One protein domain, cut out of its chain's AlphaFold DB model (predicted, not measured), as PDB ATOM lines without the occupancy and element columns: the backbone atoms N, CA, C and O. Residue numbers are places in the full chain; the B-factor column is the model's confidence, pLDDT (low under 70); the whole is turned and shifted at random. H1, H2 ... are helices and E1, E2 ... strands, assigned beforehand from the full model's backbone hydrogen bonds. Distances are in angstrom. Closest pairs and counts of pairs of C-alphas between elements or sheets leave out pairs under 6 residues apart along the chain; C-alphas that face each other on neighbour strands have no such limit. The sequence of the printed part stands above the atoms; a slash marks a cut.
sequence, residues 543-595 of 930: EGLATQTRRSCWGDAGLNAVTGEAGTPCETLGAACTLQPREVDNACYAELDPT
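What this domain is: This is residues 543 to 595 of the 930 residues of the protein "X-Pro dipeptidyl-peptidase" of Solirubrobacter pauli (UniProt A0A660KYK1). With little regular structure, this domain is a two-stranded ribbon, E1 beside E2, making one end of an elongated shape, with loops and the short helix H1 at the other. The printed part has 53 residues, in the order E1, H1, E2; the class is mostly strand, with 20 residues in named elements. It is compact, with a radius of gyration of the C-alphas of 11.2 A, and spans 34 by 20 by 17 A.

Where its parts are: E1, residues 545 to 553, spans 18.9 A from C-alpha 545 at (6.073, 104.556, -15.188). E2, residues 588 to 594, spans 19.5 A to C-alpha 594 at (5.378, 108.868, -14.454). H1, residues 557 to 560, spans 5.2 A.

How they stand to each other: E1 and E2 are antiparallel neighbours at 146 degrees, with N 548 and O 591 2.9 A apart, within hydrogen-bond range. E1 bends by 89 degrees at residue 549. Residues 551 to 552 of E1 also pair, antiparallel, with residues 576 to 577. The closest C-alphas of H1 and E2, Asn 560 and Cys 588, are 7.6 A apart. H1 is too short for an O i to N i+4 pair, and its one O i to N i+3 pair is not within range.

The domain as a whole: The C-alphas farthest apart, Glu 543 and Val 562, are 34.0 A apart. The printed part has no cut. The link from H1 to E2 is long, 27 residues. Residues 556 to 572 and 577 to 585 have pLDDT under 70.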
ATOM      1  N   GLU A 543       5.420 100.941 -19.462       85.44
ATOM      2  CA  GLU A 543       4.071 101.441 -19.774       85.44
ATOM      3  C   GLU A 543       3.737 102.830 -19.180       85.44
ATOM      4  O   GLU A 543       2.596 103.125 -18.814       85.44
ATOM      5  N   GLY A 544       4.732 103.720 -19.110       87.06
ATOM      6  CA  GLY A 544       4.546 105.105 -18.669       87.06
ATOM      7  C   GLY A 544       4.911 105.378 -17.215       87.06
ATOM      8  O   GLY A 544       4.702 106.499 -16.743       87.06
ATOM      9  N   LEU A 545       5.496 104.405 -16.519       89.94
ATOM     10  CA  LEU A 545       6.073 104.556 -15.188       89.94
ATOM     11  C   LEU A 545       7.581 104.250 -15.216       89.94
ATOM     12  O   LEU A 545       8.109 103.696 -16.169       89.94
ATOM     13  N   ALA A 546       8.316 104.686 -14.196       90.12
ATOM     14  CA  ALA A 546       9.720 104.333 -14.008       90.12
ATOM     15  C   ALA A 546       9.998 104.020 -12.544       90.12
ATOM     16  O   ALA A 546       9.718 104.839 -11.659       90.12
ATOM     17  N   THR A 547      10.617 102.865 -12.319       89.56
ATOM     18  CA  THR A 547      11.053 102.396 -11.001       89.56
ATOM     19  C   THR A 547      12.083 103.342 -10.387       89.56
ATOM     20  O   THR A 547      13.090 103.684 -11.009       89.56
ATOM     21  N   GLN A 548      11.844 103.758  -9.143       87.94
ATOM     22  CA  GLN A 548      12.733 104.626  -8.376       87.94
ATOM     23  C   GLN A 548      13.568 103.833  -7.361       87.94
ATOM     24  O   GLN A 548      13.280 102.686  -7.032       87.94
ATOM     25  N   THR A 549      14.604 104.468  -6.809       83.75
ATOM     26  CA  THR A 549      15.418 103.891  -5.721       83.75
ATOM     27  C   THR A 549      14.775 104.040  -4.338       83.75
ATOM     28  O   THR A 549      15.144 103.330  -3.403       83.75
ATOM     29  N   ARG A 550      13.827 104.974  -4.197       84.56
ATOM     30  CA  ARG A 550      13.020 105.178  -2.987       84.56
ATOM     31  C   ARG A 550      11.942 104.098  -2.877       84.56
ATOM     32  O   ARG A 550      11.374 103.682  -3.885       84.56
ATOM     33  N   ARG A 551      11.667 103.650  -1.652       86.69
ATOM     34  CA  ARG A 551      10.709 102.580  -1.337       86.69
ATOM     35  C   ARG A 551       9.690 103.022  -0.305       86.69
ATOM     36  O   ARG A 551      10.014 103.823   0.560       86.69
ATOM     37  N   SER A 552       8.500 102.435  -0.335       84.94
ATOM     38  CA  SER A 552       7.463 102.641   0.684       84.94
ATOM     39  C   SER A 552       6.930 101.304   1.194       84.94
ATOM     40  O   SER A 552       6.789 100.368   0.403       84.94
ATOM     41  N   CYS A 553       6.599 101.228   2.482       82.25
ATOM     42  CA  CYS A 553       6.297  99.969   3.166       82.25
ATOM     43  C   CYS A 553       4.827  99.890   3.585       82.25
ATOM     44  O   CYS A 553       4.338 100.777   4.279       82.25
ATOM     45  N   TRP A 554       4.130  98.828   3.187       83.88
ATOM     46  CA  TRP A 554       2.674  98.689   3.320       83.88
ATOM     47  C   TRP A 554       2.268  97.406   4.056       83.88
ATOM     48  O   TRP A 554       1.213  96.852   3.793       83.88
ATOM     49  N   GLY A 555       3.090  96.942   4.997       77.06
ATOM     50  CA  GLY A 555       2.844  95.745   5.813       77.06
ATOM     51  C   GLY A 555       3.013  95.993   7.309       77.06
ATOM     52  O   GLY A 555       3.057  97.143   7.755       77.06
ATOM     53  N   ASP A 556       3.128  94.920   8.090       69.31
ATOM     54  CA  ASP A 556       3.393  94.990   9.531       69.31
ATOM     55  C   ASP A 556       4.734  95.699   9.822       69.31
ATOM     56  O   ASP A 556       5.807  95.279   9.378       69.31
ATOM     57  N   ALA A 557       4.682  96.782  10.604       58.88
ATOM     58  CA  ALA A 557       5.855  97.568  10.988       58.88
ATOM     59  C   ALA A 557       6.905  96.738  11.760       58.88
ATOM     60  O   ALA A 557       8.101  97.021  11.685       58.88
ATOM     61  N   GLY A 558       6.479  95.685  12.467       57.09
ATOM     62  CA  GLY A 558       7.339  94.765  13.208       57.09
ATOM     63  C   GLY A 558       8.038  93.700  12.353       57.09
ATOM     64  O   GLY A 558       8.900  92.992  12.883       57.09
ATOM     65  N   LEU A 559       7.694  93.561  11.068       56.34
ATOM     66  CA  LEU A 559       8.462  92.779  10.085       56.34
ATOM     67  C   LEU A 559       9.501  93.660   9.395       56.34
ATOM     68  O   LEU A 559      10.671  93.289   9.344       56.34
ATOM     69  N   ASN A 560       9.099  94.865   8.986       51.66
ATOM     70  CA  ASN A 560       9.951  95.806   8.249       51.66
ATOM     71  C   ASN A 560      11.168  96.294   9.067       51.66
ATOM     72  O   ASN A 560      12.178  96.698   8.501       51.66
ATOM     73  N   ALA A 561      11.097  96.245  10.405       45.38
ATOM     74  CA  ALA A 561      12.203  96.598  11.301       45.38
ATOM     75  C   ALA A 561      13.160  95.427  11.632       45.38
ATOM     76  O   ALA A 561      14.209  95.648  12.236       45.38
ATOM     77  N   VAL A 562      12.808  94.178  11.290       42.03
ATOM     78  CA  VAL A 562      13.481  92.952  11.783       42.03
ATOM     79  C   VAL A 562      14.346  92.267  10.713       42.03
ATOM     80  O   VAL A 562      15.134  91.379  11.028       42.03
ATOM     81  N   THR A 563      14.286  92.709   9.459       45.59
ATOM     82  CA  THR A 563      14.935  92.044   8.314       45.59
ATOM     83  C   THR A 563      16.429  92.350   8.130       45.59
ATOM     84  O   THR A 563      17.049  91.824   7.205       45.59
ATOM     85  N   GLY A 564      17.058  93.142   9.011       46.88
ATOM     86  CA  GLY A 564      18.504  93.419   8.928       46.88
ATOM     87  C   GLY A 564      18.919  94.091   7.611       46.88
ATOM     88  O   GLY A 564      20.023  93.868   7.110       46.88
ATOM     89  N   GLU A 565      18.012  94.866   7.024       54.12
ATOM     90  CA  GLU A 565      18.208  95.547   5.751       54.12
ATOM     91  C   GLU A 565      19.219  96.693   5.890       54.12
ATOM     92  O   GLU A 565      19.182  97.480   6.837       54.12
ATOM     93  N   ALA A 566      20.154  96.794   4.940       51.78
ATOM     94  CA  ALA A 566      21.078  97.919   4.882       51.78
ATOM     95  C   ALA A 566      20.331  99.148   4.334       51.78
ATOM     96  O   ALA A 566      19.914  99.146   3.178       51.78
ATOM     97  N   GLY A 567      20.158 100.184   5.156       57.38
ATOM     98  CA  GLY A 567      19.423 101.397   4.790       57.38
ATOM     99  C   GLY A 567      18.710 102.034   5.983       57.38
ATOM    100  O   GLY A 567      18.837 101.563   7.110       57.38
ATOM    101  N   THR A 568      17.967 103.117   5.739       60.47
ATOM    102  CA  THR A 568      17.094 103.729   6.758       60.47
ATOM    103  C   THR A 568      15.791 102.922   6.849       60.47
ATOM    104  O   THR A 568      15.126 102.806   5.816       60.47
ATOM    105  N   PRO A 569      15.408 102.372   8.020       62.22
ATOM    106  CA  PRO A 569      14.148 101.643   8.198       62.22
ATOM    107  C   PRO A 569      12.918 102.514   7.913       62.22
ATOM    108  O   PRO A 569      12.930 103.714   8.186       62.22
ATOM    109  N   CYS A 570      11.830 101.921   7.413       64.19
ATOM    110  CA  CYS A 570      10.536 102.607   7.334       64.19
ATOM    111  C   CYS A 570       9.806 102.504   8.680       64.19
ATOM    112  O   CYS A 570       9.289 101.457   9.059       64.19
ATOM    113  N   GLU A 571       9.781 103.620   9.410       61.47
ATOM    114  CA  GLU A 571       9.250 103.698  10.778       61.47
ATOM    115  C   GLU A 571       7.714 103.642  10.848       61.47
ATOM    116  O   GLU A 571       7.152 103.268  11.876       61.47
ATOM    117  N   THR A 572       7.018 104.012   9.765       68.12
ATOM    118  CA  THR A 572       5.548 104.022   9.689       68.12
ATOM    119  C   THR A 572       5.044 103.502   8.343       68.12
ATOM    120  O   THR A 572       5.758 103.520   7.338       68.12
ATOM    121  N   LEU A 573       3.800 103.014   8.325       72.94
ATOM    122  CA  LEU A 573       3.146 102.517   7.115       72.94
ATOM    123  C   LEU A 573       3.028 103.641   6.073       72.94
ATOM    124  O   LEU A 573       2.523 104.720   6.372       72.94
ATOM    125  N   GLY A 574       3.510 103.379   4.862       70.00
ATOM    126  CA  GLY A 574       3.571 104.341   3.764       70.00
ATOM    127  C   GLY A 574       4.755 105.312   3.813       70.00
ATOM    128  O   GLY A 574       4.892 106.113   2.892       70.00
ATOM    129  N   ALA A 575       5.633 105.252   4.822       70.38
ATOM    130  CA  ALA A 575       6.818 106.108   4.866       70.38
ATOM    131  C   ALA A 575       7.851 105.719   3.800       70.38
ATOM    132  O   ALA A 575       8.135 104.535   3.595       70.38
ATOM    133  N   ALA A 576       8.441 106.734   3.162       72.69
ATOM    134  CA  ALA A 576       9.534 106.554   2.217       72.69
ATOM    135  C   ALA A 576      10.838 106.141   2.934       72.69
ATOM    136  O   ALA A 576      11.157 106.651   4.009       72.69
ATOM    137  N   CYS A 577      11.606 105.233   2.329       68.81
ATOM    138  CA  CYS A 577      12.841 104.650   2.863       68.81
ATOM    139  C   CYS A 577      13.787 104.183   1.732       68.81
ATOM    140  O   CYS A 577      13.445 104.260   0.550       68.81
ATOM    141  N   THR A 578      14.991 103.707   2.079       67.06
ATOM    142  CA  THR A 578      16.045 103.298   1.120       67.06
ATOM    143  C   THR A 578      16.542 101.876   1.389       67.06
ATOM    144  O   THR A 578      17.729 101.652   1.631       67.06
ATOM    145  N   LEU A 579      15.615 100.925   1.422       65.69
ATOM    146  CA  LEU A 579      15.887  99.526   1.743       65.69
ATOM    147  C   LEU A 579      16.431  98.757   0.528       65.69
ATOM    148  O   LEU A 579      16.049  99.028  -0.607       65.69
ATOM    149  N   GLN A 580      17.337  97.802   0.744       60.88
ATOM    150  CA  GLN A 580      17.819  96.917  -0.325       60.88
ATOM    151  C   GLN A 580      16.867  95.716  -0.488       60.88
ATOM    152  O   GLN A 580      16.461  95.151   0.529       60.88
ATOM    153  N   PRO A 581      16.540  95.281  -1.723       57.72
ATOM    154  CA  PRO A 581      15.783  94.048  -1.943       57.72
ATOM    155  C   PRO A 581      16.492  92.838  -1.310       57.72
ATOM    156  O   PRO A 581      17.716  92.711  -1.414       57.72
ATOM    157  N   ARG A 582      15.744  91.934  -0.667       59.59
ATOM    158  CA  ARG A 582      16.264  90.676  -0.102       59.59
ATOM    159  C   ARG A 582      15.336  89.497  -0.391       59.59
ATOM    160  O   ARG A 582      14.259  89.660  -0.948       59.59
ATOM    161  N   GLU A 583      15.822  88.310  -0.034       51.50
ATOM    162  CA  GLU A 583      15.152  87.024  -0.240       51.50
ATOM    163  C   GLU A 583      13.887  86.878   0.622       51.50
ATOM    164  O   GLU A 583      12.903  86.330   0.136       51.50
ATOM    165  N   VAL A 584      13.881  87.399   1.857       55.66
ATOM    166  CA  VAL A 584      12.724  87.347   2.772       55.66
ATOM    167  C   VAL A 584      11.598  88.280   2.341       55.66
ATOM    168  O   VAL A 584      11.850  89.384   1.860       55.66
ATOM    169  N   ASP A 585      10.361  87.834   2.554       67.38
ATOM    170  CA  ASP A 585       9.176  88.622   2.249       67.38
ATOM    171  C   ASP A 585       9.128  89.913   3.088       67.38
ATOM    172  O   ASP A 585       9.186  89.884   4.322       67.38
ATOM    173  N   ASN A 586       9.070  91.049   2.394       70.12
ATOM    174  CA  ASN A 586       8.847  92.361   2.973       70.12
ATOM    175  C   ASN A 586       7.821  93.112   2.122       70.12
ATOM    176  O   ASN A 586       7.826  93.060   0.894       70.12
ATOM    177  N   ALA A 587       6.947  93.867   2.781       81.38
ATOM    178  CA  ALA A 587       5.934  94.661   2.097       81.38
ATOM    179  C   ALA A 587       6.480  96.030   1.654       81.38
ATOM    180  O   ALA A 587       5.768  97.040   1.713       81.38
ATOM    181  N   CYS A 588       7.762  96.090   1.289       81.62
ATOM    182  CA  CYS A 588       8.497  97.304   0.965       81.62
ATOM    183  C   CYS A 588       8.787  97.329  -0.536       81.62
ATOM    184  O   CYS A 588       9.609  96.559  -1.021       81.62
ATOM    185  N   TYR A 589       8.163  98.251  -1.264       86.00
ATOM    186  CA  TYR A 589       8.220  98.276  -2.730       86.00
ATOM    187  C   TYR A 589       8.801  99.582  -3.236       86.00
ATOM    188  O   TYR A 589       8.525 100.644  -2.659       86.00
ATOM    189  N   ALA A 590       9.565  99.514  -4.327       87.62
ATOM    190  CA  ALA A 590      10.002 100.694  -5.060       87.62
ATOM    191  C   ALA A 590       8.803 101.589  -5.390       87.62
ATOM    192  O   ALA A 590       7.719 101.115  -5.731       87.62
ATOM    193  N   GLU A 591       8.955 102.895  -5.220       87.62
ATOM    194  CA  GLU A 591       7.986 103.852  -5.748       87.62
ATOM    195  C   GLU A 591       8.228 104.014  -7.247       87.62
ATOM    196  O   GLU A 591       9.360 103.871  -7.715       87.62
ATOM    197  N   LEU A 592       7.173 104.301  -8.004       90.38
ATOM    198  CA  LEU A 592       7.292 104.596  -9.424       90.38
ATOM    199  C   LEU A 592       6.864 106.038  -9.684       90.38
ATOM    200  O   LEU A 592       5.992 106.588  -9.008       90.38
ATOM    201  N   ASP A 593       7.501 106.662 -10.671       90.00
ATOM    202  CA  ASP A 593       7.132 107.992 -11.146       90.00
ATOM    203  C   ASP A 593       6.737 107.956 -12.626       90.00
ATOM    204  O   ASP A 593       7.338 107.201 -13.392       90.00
ATOM    205  N   PRO A 594       5.761 108.780 -13.055       90.88
ATOM    206  CA  PRO A 594       5.378 108.868 -14.454       90.88
ATOM    207  C   PRO A 594       6.543 109.281 -15.351       90.88
ATOM    208  O   PRO A 594       7.262 110.243 -15.061       90.88
ATOM    209  N   THR A 595       6.680 108.593 -16.478       92.19
ATOM    210  CA  THR A 595       7.576 108.982 -17.567       92.19
ATOM    211  C   THR A 595       6.797 109.716 -18.648       92.19
ATOM    212  O   THR A 595       5.597 109.514 -18.842       92.19
TER     213      THR A 595